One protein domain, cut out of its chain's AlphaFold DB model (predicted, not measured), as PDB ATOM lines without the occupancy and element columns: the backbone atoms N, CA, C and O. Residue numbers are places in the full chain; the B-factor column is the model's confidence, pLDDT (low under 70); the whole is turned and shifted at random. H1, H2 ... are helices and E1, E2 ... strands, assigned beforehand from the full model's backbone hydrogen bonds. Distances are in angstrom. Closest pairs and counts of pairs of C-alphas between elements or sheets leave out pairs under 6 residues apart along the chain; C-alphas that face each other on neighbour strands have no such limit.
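What this domain is: This is residues 3 to 87 of the 198 residues of an uncharacterized protein of Streptomyces sp. 2314.4 (UniProt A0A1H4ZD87). One twisted antiparallel sheet of five strands makes a long wall, with two helices over one of its faces, H1 over the E2 end and H2 over the E5 end, and the other face without a named helix. The two helices stay apart, and a long loop, residues 25 to 36, leads from H1 back to E3 in the middle of the sheet. The printed part has 85 residues, with five named strands and two named helices in the order E1, E2, H1, E3, E4, E5, H2; the sheet's order is E2, E1, E3, E4, E5, and the class is mixed, helices and strands. The whole is loose, with a radius of gyration of the C-alphas of 15.0 A, and only just elongated, with spans of 46 by 30 by 19 A.

Where its parts are: The longest strands are E3, residues 37 to 43, 19.5 A from first to last C-alpha, E4, residues 49 to 55, 19.7 A, and E5, residues 60 to 66, 19.8 A. E1, residues 3 to 6, is 10.0 A long and begins at C-alpha 3, (212.709, 132.267, 168.998). E2, residues 9 to 13, is 13.4 A long. H1, residues 16 to 24, is 12.0 A long. H2, residues 69 to 85, is 24.1 A long and ends at C-alpha 85, (234.088, 144.298, 173.079).

How they stand to each other: E3, E4 and E5 form a meander, each strand the antiparallel neighbour of the one before. N 40 and O 53 of the hairpin E3 and E4 are 2.8 A apart, within hydrogen-bond range, as are N 52 and O 63 of the hairpin E4 and E5, at 2.8 A. E1 is the antiparallel neighbour of E3, with N 3 and O 39 at 2.8 A, and forms a hairpin with the edge strand E2, with N 11 and O 4 at 2.8 A. E2, H1 and E3 form a split strand-helix-strand unit, two strands that run the same way with a helix between them in the chain and E1 between them in the sheet; its crossover is right-handed. H1 is on the sheet at a height of 8.6 A, over E2, and runs only just along the strands, at 27 degrees to E2 on the local plane; the closest C-alphas of the two are those of Ala 13 and Leu 19, 5.1 A apart. H2 is on the same face at a height of 9.2 A, over the edge strand E5, along the strands at 11 degrees to E5 on the local plane; their closest C-alphas are those of Val 64 and Val 72, 5.8 A apart. The sheet and these helices make two layers, helices on one face of a sheet. In H1 and H2 every O i to N i+4 pair is within hydrogen-bond range.

The domain as a whole: The C-alphas farthest apart are those of Val 27 and Ile 70, 46.2 A. The link from H1 to E3, 12 residues, is long; the other links are tight. The printed part has no cut, its mean pLDDT is 90.2, and no printed residue is under 70.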
ATOM      1  N   THR A   3     213.302 132.913 170.168       90.69
ATOM      2  CA  THR A   3     212.709 132.267 168.998       90.69
ATOM      3  C   THR A   3     213.769 132.062 167.920       90.69
ATOM      4  O   THR A   3     214.724 132.828 167.812       90.69
ATOM      5  N   THR A   4     213.644 130.993 167.141       91.94
ATOM      6  CA  THR A   4     214.522 130.741 165.990       91.94
ATOM      7  C   THR A   4     213.748 130.064 164.870       91.94
ATOM      8  O   THR A   4     212.682 129.485 165.096       91.94
ATOM      9  N   MET A   5     214.269 130.143 163.651       88.62
ATOM     10  CA  MET A   5     213.794 129.352 162.524       88.62
ATOM     11  C   MET A   5     214.919 128.424 162.076       88.62
ATOM     12  O   MET A   5     216.009 128.889 161.751       88.62
ATOM     13  N   HIS A   6     214.652 127.121 162.065       85.12
ATOM     14  CA  HIS A   6     215.603 126.107 161.624       85.12
ATOM     15  C   HIS A   6     214.873 125.081 160.759       85.12
ATOM     16  O   HIS A   6     213.826 124.568 161.158       85.12
ATOM     17  N   ASN A   7     215.400 124.820 159.557       84.94
ATOM     18  CA  ASN A   7     214.805 123.910 158.573       84.94
ATOM     19  C   ASN A   7     213.302 124.188 158.321       84.94
ATOM     20  O   ASN A   7     212.451 123.309 158.452       84.94
ATOM     21  N   SER A   8     212.960 125.456 158.057       86.25
ATOM     22  CA  SER A   8     211.578 125.946 157.862       86.25
ATOM     23  C   SER A   8     210.619 125.746 159.047       86.25
ATOM     24  O   SER A   8     209.425 126.014 158.923       86.25
ATOM     25  N   THR A   9     211.121 125.326 160.210       87.12
ATOM     26  CA  THR A   9     210.333 125.158 161.435       87.12
ATOM     27  C   THR A   9     210.667 126.281 162.409       87.12
ATOM     28  O   THR A   9     211.839 126.569 162.664       87.12
ATOM     29  N   ARG A  10     209.637 126.948 162.939       91.06
ATOM     30  CA  ARG A  10     209.792 127.990 163.961       91.06
ATOM     31  C   ARG A  10     209.769 127.356 165.349       91.06
ATOM     32  O   ARG A  10     208.814 126.664 165.687       91.06
ATOM     33  N   TRP A  11     210.779 127.671 166.147       92.12
ATOM     34  CA  TRP A  11     210.946 127.211 167.522       92.12
ATOM     35  C   TRP A  11     210.851 128.388 168.479       92.12
ATOM     36  O   TRP A  11     211.300 129.494 168.159       92.12
ATOM     37  N   THR A  12     210.267 128.160 169.651       94.25
ATOM     38  CA  THR A  12     210.102 129.172 170.693       94.25
ATOM     39  C   THR A  12     210.356 128.553 172.062       94.25
ATOM     40  O   THR A  12     209.850 127.477 172.360       94.25
ATOM     41  N   ALA A  13     211.127 129.237 172.906       94.31
ATOM     42  CA  ALA A  13     211.414 128.786 174.264       94.31
ATOM     43  C   ALA A  13     211.566 129.963 175.241       94.31
ATOM     44  O   ALA A  13     211.676 131.135 174.854       94.31
ATOM     45  N   HIS A  14     211.567 129.657 176.539       91.81
ATOM     46  CA  HIS A  14     211.713 130.666 177.591       91.81
ATOM     47  C   HIS A  14     213.163 131.136 177.725       91.81
ATOM     48  O   HIS A  14     213.402 132.336 177.898       91.81
ATOM     49  N   SER A  15     214.112 130.211 177.572       88.31
ATOM     50  CA  SER A  15     215.547 130.459 177.657       88.31
ATOM     51  C   SER A  15     216.297 129.916 176.434       88.31
ATOM     52  O   SER A  15     215.773 129.108 175.668       88.31
ATOM     53  N   LEU A  16     217.536 130.378 176.234       84.94
ATOM     54  CA  LEU A  16     218.399 129.879 175.161       84.94
ATOM     55  C   LEU A  16     218.798 128.402 175.360       84.94
ATOM     56  O   LEU A  16     218.745 127.669 174.378       84.94
ATOM     57  N   PRO A  17     219.157 127.933 176.575       91.19
ATOM     58  CA  PRO A  17     219.391 126.508 176.810       91.19
ATOM     59  C   PRO A  17     218.191 125.630 176.448       91.19
ATOM     60  O   PRO A  17     218.378 124.611 175.789       91.19
ATOM     61  N   ASP A  18     216.973 126.050 176.808       93.31
ATOM     62  CA  ASP A  18     215.754 125.311 176.454       93.31
ATOM     63  C   ASP A  18     215.574 125.265 174.936       93.31
ATOM     64  O   ASP A  18     215.356 124.197 174.378       93.31
ATOM     65  N   LEU A  19     215.780 126.396 174.248       91.88
ATOM     66  CA  LEU A  19     215.703 126.449 172.787       91.88
ATOM     67  C   LEU A  19     216.712 125.508 172.118       91.88
ATOM     68  O   LEU A  19     216.384 124.842 171.141       91.88
ATOM     69  N   ILE A  20     217.947 125.463 172.625       91.06
ATOM     70  CA  ILE A  20     218.990 124.571 172.106       91.06
ATOM     71  C   ILE A  20     218.588 123.115 172.324       91.06
ATOM     72  O   ILE A  20     218.683 122.322 171.388       91.06
ATOM     73  N   ASN A  21     218.105 122.762 173.515       95.12
ATOM     74  CA  ASN A  21     217.653 121.405 173.813       95.12
ATOM     75  C   ASN A  21     216.461 120.997 172.934       95.12
ATOM     76  O   ASN A  21     216.472 119.907 172.363       95.12
ATOM     77  N   ASP A  22     215.478 121.878 172.752       93.81
ATOM     78  CA  ASP A  22     214.295 121.618 171.926       93.81
ATOM     79  C   ASP A  22     214.666 121.418 170.448       93.81
ATOM     80  O   ASP A  22     214.218 120.465 169.813       93.81
ATOM     81  N   VAL A  23     215.541 122.271 169.901       91.62
ATOM     82  CA  VAL A  23     215.978 122.167 168.499       91.62
ATOM     83  C   VAL A  23     216.852 120.927 168.274       91.62
ATOM     84  O   VAL A  23     216.673 120.229 167.277       91.62
ATOM     85  N   THR A  24     217.787 120.635 169.185       93.44
ATOM     86  CA  THR A  24     218.756 119.529 169.026       93.44
ATOM     87  C   THR A  24     218.178 118.148 169.338       93.44
ATOM     88  O   THR A  24     218.701 117.150 168.846       93.44
ATOM     89  N   SER A  25     217.099 118.073 170.122       94.75
ATOM     90  CA  SER A  25     216.400 116.816 170.428       94.75
ATOM     91  C   SER A  25     215.402 116.385 169.346       94.75
ATOM     92  O   SER A  25     214.910 115.255 169.387       94.75
ATOM     93  N   ASN A  26     215.116 117.237 168.355       93.19
ATOM     94  CA  ASN A  26     214.162 116.923 167.298       93.19
ATOM     95  C   ASN A  26     214.697 115.874 166.303       93.19
ATOM     96  O   ASN A  26     215.850 115.910 165.863       93.19
ATOM     97  N   VAL A  27     213.816 114.968 165.875       89.81
ATOM     98  CA  VAL A  27     214.107 113.977 164.836       89.81
ATOM     99  C   VAL A  27     214.276 114.709 163.503       89.81
ATOM    100  O   VAL A  27     213.332 115.296 162.981       89.81
ATOM    101  N   GLY A  28     215.489 114.682 162.950       87.19
ATOM    102  CA  GLY A  28     215.832 115.416 161.726       87.19
ATOM    103  C   GLY A  28     216.589 116.726 161.958       87.19
ATOM    104  O   GLY A  28     216.748 117.496 161.012       87.19
ATOM    105  N   TYR A  29     217.068 116.979 163.181       89.12
ATOM    106  CA  TYR A  29     218.066 118.018 163.420       89.12
ATOM    107  C   TYR A  29     219.343 117.740 162.609       89.12
ATOM    108  O   TYR A  29     219.932 116.660 162.713       89.12
ATOM    109  N   ASP A  30     219.776 118.723 161.817       89.25
ATOM    110  CA  ASP A  30     221.036 118.682 161.076       89.25
ATOM    111  C   ASP A  30     222.006 119.712 161.661       89.25
ATOM    112  O   ASP A  30     221.846 120.921 161.490       89.25
ATOM    113  N   SER A  31     223.053 119.223 162.328       88.56
ATOM    114  CA  SER A  31     224.091 120.060 162.935       88.56
ATOM    115  C   SER A  31     224.946 120.822 161.920       88.56
ATOM    116  O   SER A  31     225.704 121.711 162.307       88.56
ATOM    117  N   ARG A  32     224.847 120.487 160.628       88.50
ATOM    118  CA  ARG A  32     225.579 121.161 159.548       88.50
ATOM    119  C   ARG A  32     224.862 122.409 159.046       88.50
ATOM    120  O   ARG A  32     225.509 123.259 158.436       88.50
ATOM    121  N   VAL A  33     223.553 122.516 159.271       85.62
ATOM    122  CA  VAL A  33     222.765 123.675 158.847       85.62
ATOM    123  C   VAL A  33     222.919 124.773 159.906       85.62
ATOM    124  O   VAL A  33     222.562 124.551 161.067       85.62
ATOM    125  N   PRO A  34     223.466 125.953 159.553       83.12
ATOM    126  CA  PRO A  34     223.631 127.040 160.505       83.12
ATOM    127  C   PRO A  34     222.273 127.533 161.015       83.12
ATOM    128  O   PRO A  34     221.220 127.315 160.416       83.12
ATOM    129  N   TRP A  35     222.290 128.191 162.169       83.12
ATOM    130  CA  TRP A  35     221.098 128.841 162.694       83.12
ATOM    131  C   TRP A  35     220.948 130.176 161.981       83.12
ATOM    132  O   TRP A  35     221.761 131.076 162.185       83.12
ATOM    133  N   ASP A  36     219.932 130.286 161.129       80.94
ATOM    134  CA  ASP A  36     219.806 131.446 160.252       80.94
ATOM    135  C   ASP A  36     219.423 132.707 161.025       80.94
ATOM    136  O   ASP A  36     219.892 133.785 160.688       80.94
ATOM    137  N   ASN A  37     218.568 132.599 162.050       86.19
ATOM    138  CA  ASN A  37     218.053 133.767 162.764       86.19
ATOM    139  C   ASN A  37     217.675 133.416 164.205       86.19
ATOM    140  O   ASN A  37     216.649 132.770 164.425       86.19
ATOM    141  N   VAL A  38     218.446 133.887 165.187       90.69
ATOM    142  CA  VAL A  38     218.073 133.779 166.606       90.69
ATOM    143  C   VAL A  38     217.541 135.115 167.084       90.69
ATOM    144  O   VAL A  38     218.250 136.117 167.042       90.69
ATOM    145  N   GLN A  39     216.299 135.138 167.543       93.31
ATOM    146  CA  GLN A  39     215.647 136.331 168.061       93.31
ATOM    147  C   GLN A  39     215.470 136.202 169.570       93.31
ATOM    148  O   GLN A  39     214.903 135.237 170.077       93.31
ATOM    149  N   PHE A  40     215.941 137.202 170.297       92.56
ATOM    150  CA  PHE A  40     215.777 137.337 171.731       92.56
ATOM    151  C   PHE A  40     214.830 138.494 171.993       92.56
ATOM    152  O   PHE A  40     215.079 139.612 171.546       92.56
ATOM    153  N   LEU A  41     213.773 138.228 172.750       93.44
ATOM    154  CA  LEU A  41     212.857 139.246 173.234       93.44
ATOM    155  C   LEU A  41     212.854 139.225 174.759       93.44
ATOM    156  O   LEU A  41     212.472 138.228 175.387       93.44
ATOM    157  N   ALA A  42     213.280 140.336 175.348       93.44
ATOM    158  CA  ALA A  42     213.228 140.575 176.779       93.44
ATOM    159  C   ALA A  42     212.381 141.817 177.045       93.44
ATOM    160  O   ALA A  42     212.628 142.878 176.478       93.44
ATOM    161  N   THR A  43     211.395 141.677 177.922       94.88
ATOM    162  CA  THR A  43     210.565 142.785 178.392       94.88
ATOM    163  C   THR A  43     210.767 142.896 179.892       94.88
ATOM    164  O   THR A  43     210.713 141.886 180.597       94.88
ATOM    165  N   ASP A  44     211.040 144.105 180.369       92.31
ATOM    166  CA  ASP A  44     211.127 144.379 181.798       92.31
ATOM    167  C   ASP A  44     209.771 144.094 182.477       92.31
ATOM    168  O   ASP A  44     208.733 144.360 181.864       92.31
ATOM    169  N   PRO A  45     209.721 143.582 183.723       90.94
ATOM    170  CA  PRO A  45     208.455 143.298 184.402       90.94
ATOM    171  C   PRO A  45     207.531 144.514 184.540       90.94
ATOM    172  O   PRO A  45     206.316 144.341 184.606       90.94
ATOM    173  N   SER A  46     208.084 145.732 184.568       92.75
ATOM    174  CA  SER A  46     207.296 146.971 184.583       92.75
ATOM    175  C   SER A  46     206.697 147.335 183.217       92.75
ATOM    176  O   SER A  46     205.811 148.182 183.137       92.75
ATOM    177  N   GLY A  47     207.188 146.727 182.133       91.75
ATOM    178  CA  GLY A  47     206.854 147.093 180.757       91.75
ATOM    179  C   GLY A  47     207.509 148.390 180.270       91.75
ATOM    180  O   GLY A  47     207.264 148.796 179.136       91.75
ATOM    181  N   GLU A  48     208.353 149.043 181.078       92.44
ATOM    182  CA  GLU A  48     208.994 150.313 180.704       92.44
ATOM    183  C   GLU A  48     210.080 150.163 179.635       92.44
ATOM    184  O   GLU A  48     210.419 151.139 178.959       92.44
ATOM    185  N   LEU A  49     210.631 148.957 179.481       94.94
ATOM    186  CA  LEU A  49     211.737 148.662 178.581       94.94
ATOM    187  C   LEU A  49     211.528 147.313 177.887       94.94
ATOM    188  O   LEU A  49     211.235 146.303 178.527       94.94
ATOM    189  N   GLN A  50     211.759 147.294 176.583       96.69
ATOM    190  CA  GLN A  50     211.784 146.100 175.759       96.69
ATOM    191  C   GLN A  50     213.070 146.086 174.928       96.69
ATOM    192  O   GLN A  50     213.464 147.085 174.323       96.69
ATOM    193  N   VAL A  51     213.741 144.940 174.922       95.56
ATOM    194  CA  VAL A  51     214.953 144.690 174.147       95.56
ATOM    195  C   VAL A  51     214.674 143.534 173.204       95.56
ATOM    196  O   VAL A  51     214.373 142.420 173.636       95.56
ATOM    197  N   GLU A  52     214.799 143.812 171.917       95.31
ATOM    198  CA  GLU A  52     214.754 142.835 170.843       95.31
ATOM    199  C   GLU A  52     216.155 142.732 170.229       95.31
ATOM    200  O   GLU A  52     216.758 143.736 169.843       95.31
ATOM    201  N   MET A  53     216.700 141.522 170.162       93.25
ATOM    202  CA  MET A  53     217.989 141.251 169.534       93.25
ATOM    203  C   MET A  53     217.826 140.136 168.514       93.25
ATOM    204  O   MET A  53     217.442 139.029 168.874       93.25
ATOM    205  N   THR A  54     218.178 140.414 167.268       91.75
ATOM    206  CA  THR A  54     218.207 139.431 166.187       91.75
ATOM    207  C   THR A  54     219.654 139.167 165.814       91.75
ATOM    208  O   THR A  54     220.375 140.088 165.434       91.75
ATOM    209  N   VAL A  55     220.080 137.917 165.942       89.94
ATOM    210  CA  VAL A  55     221.409 137.436 165.565       89.94
ATOM    211  C   VAL A  55     221.263 136.662 164.262       89.94
ATOM    212  O   VAL A  55     220.675 135.577 164.251       89.94
ATOM    213  N   GLY A  56     221.761 137.256 163.181       88.69
ATOM    214  CA  GLY A  56     221.910 136.620 161.880       88.69
ATOM    215  C   GLY A  56     223.353 136.157 161.640       88.69
ATOM    216  O   GLY A  56     224.231 136.356 162.485       88.69
ATOM    217  N   PRO A  57     223.642 135.556 160.472       83.75
ATOM    218  CA  PRO A  57     224.976 135.046 160.154       83.75
ATOM    219  C   PRO A  57     226.004 136.159 159.913       83.75
ATOM    220  O   PRO A  57     227.205 135.923 160.032       83.75
ATOM    221  N   GLN A  58     225.546 137.353 159.525       85.69
ATOM    222  CA  GLN A  58     226.402 138.481 159.134       85.69
ATOM    223  C   GLN A  58     226.219 139.710 160.026       85.69
ATOM    224  O   GLN A  58     227.107 140.559 160.087       85.69
ATOM    225  N   ASP A  59     225.088 139.813 160.715       88.38
ATOM    226  CA  ASP A  59     224.700 140.993 161.464       88.38
ATOM    227  C   ASP A  59     224.014 140.649 162.790       88.38
ATOM    228  O   ASP A  59     223.409 139.596 162.985       88.38
ATOM    229  N   VAL A  60     224.134 141.582 163.733       89.88
ATOM    230  CA  VAL A  60     223.386 141.569 164.989       89.88
ATOM    231  C   VAL A  60     222.590 142.860 165.048       89.88
ATOM    232  O   VAL A  60     223.156 143.948 165.173       89.88
ATOM    233  N   ILE A  61     221.271 142.743 164.949       91.25
ATOM    234  CA  ILE A  61     220.353 143.876 165.013       91.25
ATOM    235  C   ILE A  61     219.817 143.960 166.434       91.25
ATOM    236  O   ILE A  61     219.163 143.040 166.915       91.25
ATOM    237  N   VAL A  62     220.068 145.084 167.101       92.81
ATOM    238  CA  VAL A  62     219.545 145.363 168.442       92.81
ATOM    239  C   VAL A  62     218.549 146.507 168.354       92.81
ATOM    240  O   VAL A  62     218.877 147.591 167.866       92.81
ATOM    241  N   ARG A  63     217.338 146.281 168.855       94.44
ATOM    242  CA  ARG A  63     216.296 147.293 169.009       94.44
ATOM    243  C   ARG A  63     215.952 147.402 170.486       94.44
ATOM    244  O   ARG A  63     215.600 146.419 171.127       94.44
ATOM    245  N   VAL A  64     216.075 148.608 171.022       94.75
ATOM    246  CA  VAL A  64     215.666 148.923 172.391       94.75
ATOM    247  C   VAL A  64     214.527 149.927 172.300       94.75
ATOM    248  O   VAL A  64     214.679 150.976 171.676       94.75
ATOM    249  N   SER A  65     213.389 149.596 172.892       95.62
ATOM    250  CA  SER A  65     212.202 150.448 172.960       95.62
ATOM    251  C   SER A  65     211.754 150.586 174.413       95.62
ATOM    252  O   SER A  65     212.077 149.760 175.266       95.62
ATOM    253  N   GLY A  66     211.056 151.671 174.730       94.75
ATOM    254  CA  GLY A  66     210.614 151.939 176.092       94.75
ATOM    255  C   GLY A  66     210.002 153.323 176.246       94.75
ATOM    256  O   GLY A  66     210.114 154.163 175.352       94.75
ATOM    257  N   THR A  67     209.355 153.562 177.382       93.88
ATOM    258  CA  THR A  67     208.725 154.855 177.710       93.88
ATOM    259  C   THR A  67     209.741 155.876 178.229       93.88
ATOM    260  O   THR A  67     209.566 157.081 178.051       93.88
ATOM    261  N   ASN A  68     210.831 155.404 178.842       90.12
ATOM    262  CA  ASN A  68     211.889 156.240 179.397       90.12
ATOM    263  C   ASN A  68     213.110 156.291 178.463       90.12
ATOM    264  O   ASN A  68     213.939 155.378 178.442       90.12
ATOM    265  N   ASN A  69     213.266 157.406 177.745       85.94
ATOM    266  CA  ASN A  69     214.368 157.617 176.798       85.94
ATOM    267  C   ASN A  69     215.762 157.468 177.434       85.94
ATOM    268  O   ASN A  69     216.693 157.020 176.768       85.94
ATOM    269  N   ILE A  70     215.924 157.820 178.715       86.06
ATOM    270  CA  ILE A  70     217.216 157.702 179.408       86.06
ATOM    271  C   ILE A  70     217.582 156.223 179.581       86.06
ATOM    272  O   ILE A  70     218.724 155.839 179.319       86.06
ATOM    273  N   LEU A  71     216.615 155.386 179.969       87.69
ATOM    274  CA  LEU A  71     216.818 153.942 180.114       87.69
ATOM    275  C   LEU A  71     217.062 153.270 178.763       87.69
ATOM    276  O   LEU A  71     218.001 152.481 178.646       87.69
ATOM    277  N   VAL A  72     216.278 153.631 177.740       90.00
ATOM    278  CA  VAL A  72     216.430 153.117 176.368       90.00
ATOM    279  C   VAL A  72     217.839 153.387 175.843       90.00
ATOM    280  O   VAL A  72     218.549 152.456 175.461       90.00
ATOM    281  N   HIS A  73     218.291 154.643 175.892       86.81
ATOM    282  CA  HIS A  73     219.625 155.005 175.416       86.81
ATOM    283  C   HIS A  73     220.743 154.392 176.263       86.81
ATOM    284  O   HIS A  73     221.749 153.944 175.711       86.81
ATOM    285  N   GLY A  74     220.574 154.342 177.587       88.50
ATOM    286  CA  GLY A  74     221.545 153.719 178.483       88.50
ATOM    287  C   GLY A  74     221.726 152.227 178.197       88.50
ATOM    288  O   GLY A  74     222.859 151.747 178.143       88.50
ATOM    289  N   GLN A  75     220.633 151.497 177.968       92.25
ATOM    290  CA  GLN A  75     220.700 150.068 177.663       92.25
ATOM    291  C   GLN A  75     221.216 149.787 176.260       92.25
ATOM    292  O   GLN A  75     222.063 148.910 176.092       92.25
ATOM    293  N   GLN A  76     220.801 150.578 175.271       92.56
ATOM    294  CA  GLN A  76     221.360 150.487 173.927       92.56
ATOM    295  C   GLN A  76     222.886 150.663 173.948       92.56
ATOM    296  O   GLN A  76     223.596 149.839 173.378       92.56
ATOM    297  N   ALA A  77     223.401 151.667 174.669       87.25
ATOM    298  CA  ALA A  77     224.840 151.909 174.779       87.25
ATOM    299  C   ALA A  77     225.593 150.752 175.463       87.25
ATOM    300  O   ALA A  77     226.690 150.396 175.036       87.25
ATOM    301  N   ARG A  78     225.013 150.140 176.506       90.44
ATOM    302  CA  ARG A  78     225.612 148.979 177.192       90.44
ATOM    303  C   ARG A  78     225.677 147.749 176.293       90.44
ATOM    304  O   ARG A  78     226.713 147.089 176.252       90.44
ATOM    305  N   ILE A  79     224.595 147.453 175.571       90.44
ATOM    306  CA  ILE A  79     224.554 146.320 174.637       90.44
ATOM    307  C   ILE A  79     225.543 146.552 173.492       90.44
ATOM    308  O   ILE A  79     226.306 145.654 173.147       90.44
ATOM    309  N   GLU A  80     225.580 147.763 172.939       88.44
ATOM    310  CA  GLU A  80     226.526 148.129 171.887       88.44
ATOM    311  C   GLU A  80     227.981 147.973 172.352       88.44
ATOM    312  O   GLU A  80     228.789 147.372 171.645       88.44
ATOM    313  N   LEU A  81     228.310 148.449 173.558       85.94
ATOM    314  CA  LEU A  81     229.643 148.295 174.139       85.94
ATOM    315  C   LEU A  81     230.006 146.817 174.324       85.94
ATOM    316  O   LEU A  81     231.102 146.402 173.950       85.94
ATOM    317  N   PHE A  82     229.076 146.014 174.847       88.44
ATOM    318  CA  PHE A  82     229.267 144.574 174.995       88.44
ATOM    319  C   PHE A  82     229.564 143.900 173.650       88.44
ATOM    320  O   PHE A  82     230.541 143.158 173.540       88.44
ATOM    321  N   LEU A  83     228.769 144.187 172.614       87.88
ATOM    322  CA  LEU A  83     228.966 143.628 171.274       87.88
ATOM    323  C   LEU A  83     230.298 144.080 170.668       87.88
ATOM    324  O   LEU A  83     231.036 143.268 170.107       87.88
ATOM    325  N   ARG A  84     230.651 145.355 170.831       86.25
ATOM    326  CA  ARG A  84     231.917 145.908 170.345       86.25
ATOM    327  C   ARG A  84     233.124 145.258 171.020       86.25
ATOM    328  O   ARG A  84     234.081 144.905 170.336       86.25
ATOM    329  N   ASN A  85     233.055 145.021 172.329       85.50
ATOM    330  CA  ASN A  85     234.088 144.298 173.079       85.50
ATOM    331  C   ASN A  85     234.228 142.832 172.625       85.50
ATOM    332  O   ASN A  85     235.250 142.199 172.883       85.50
ATOM    333  N   ARG A  86     233.226 142.291 171.919       87.75
ATOM    334  CA  ARG A  86     233.244 140.964 171.286       87.75
ATOM    335  C   ARG A  86     233.609 140.997 169.797       87.75
ATOM    336  O   ARG A  86     233.516 139.968 169.137       87.75
ATOM    337  N   GLY A  87     234.053 142.142 169.278       84.44
ATOM    338  CA  GLY A  87     234.514 142.290 167.896       84.44
ATOM    339  C   GLY A  87     233.429 142.693 166.897       84.44
ATOM    340  O   GLY A  87     233.707 142.720 165.701       84.44
TER     341      GLY A  87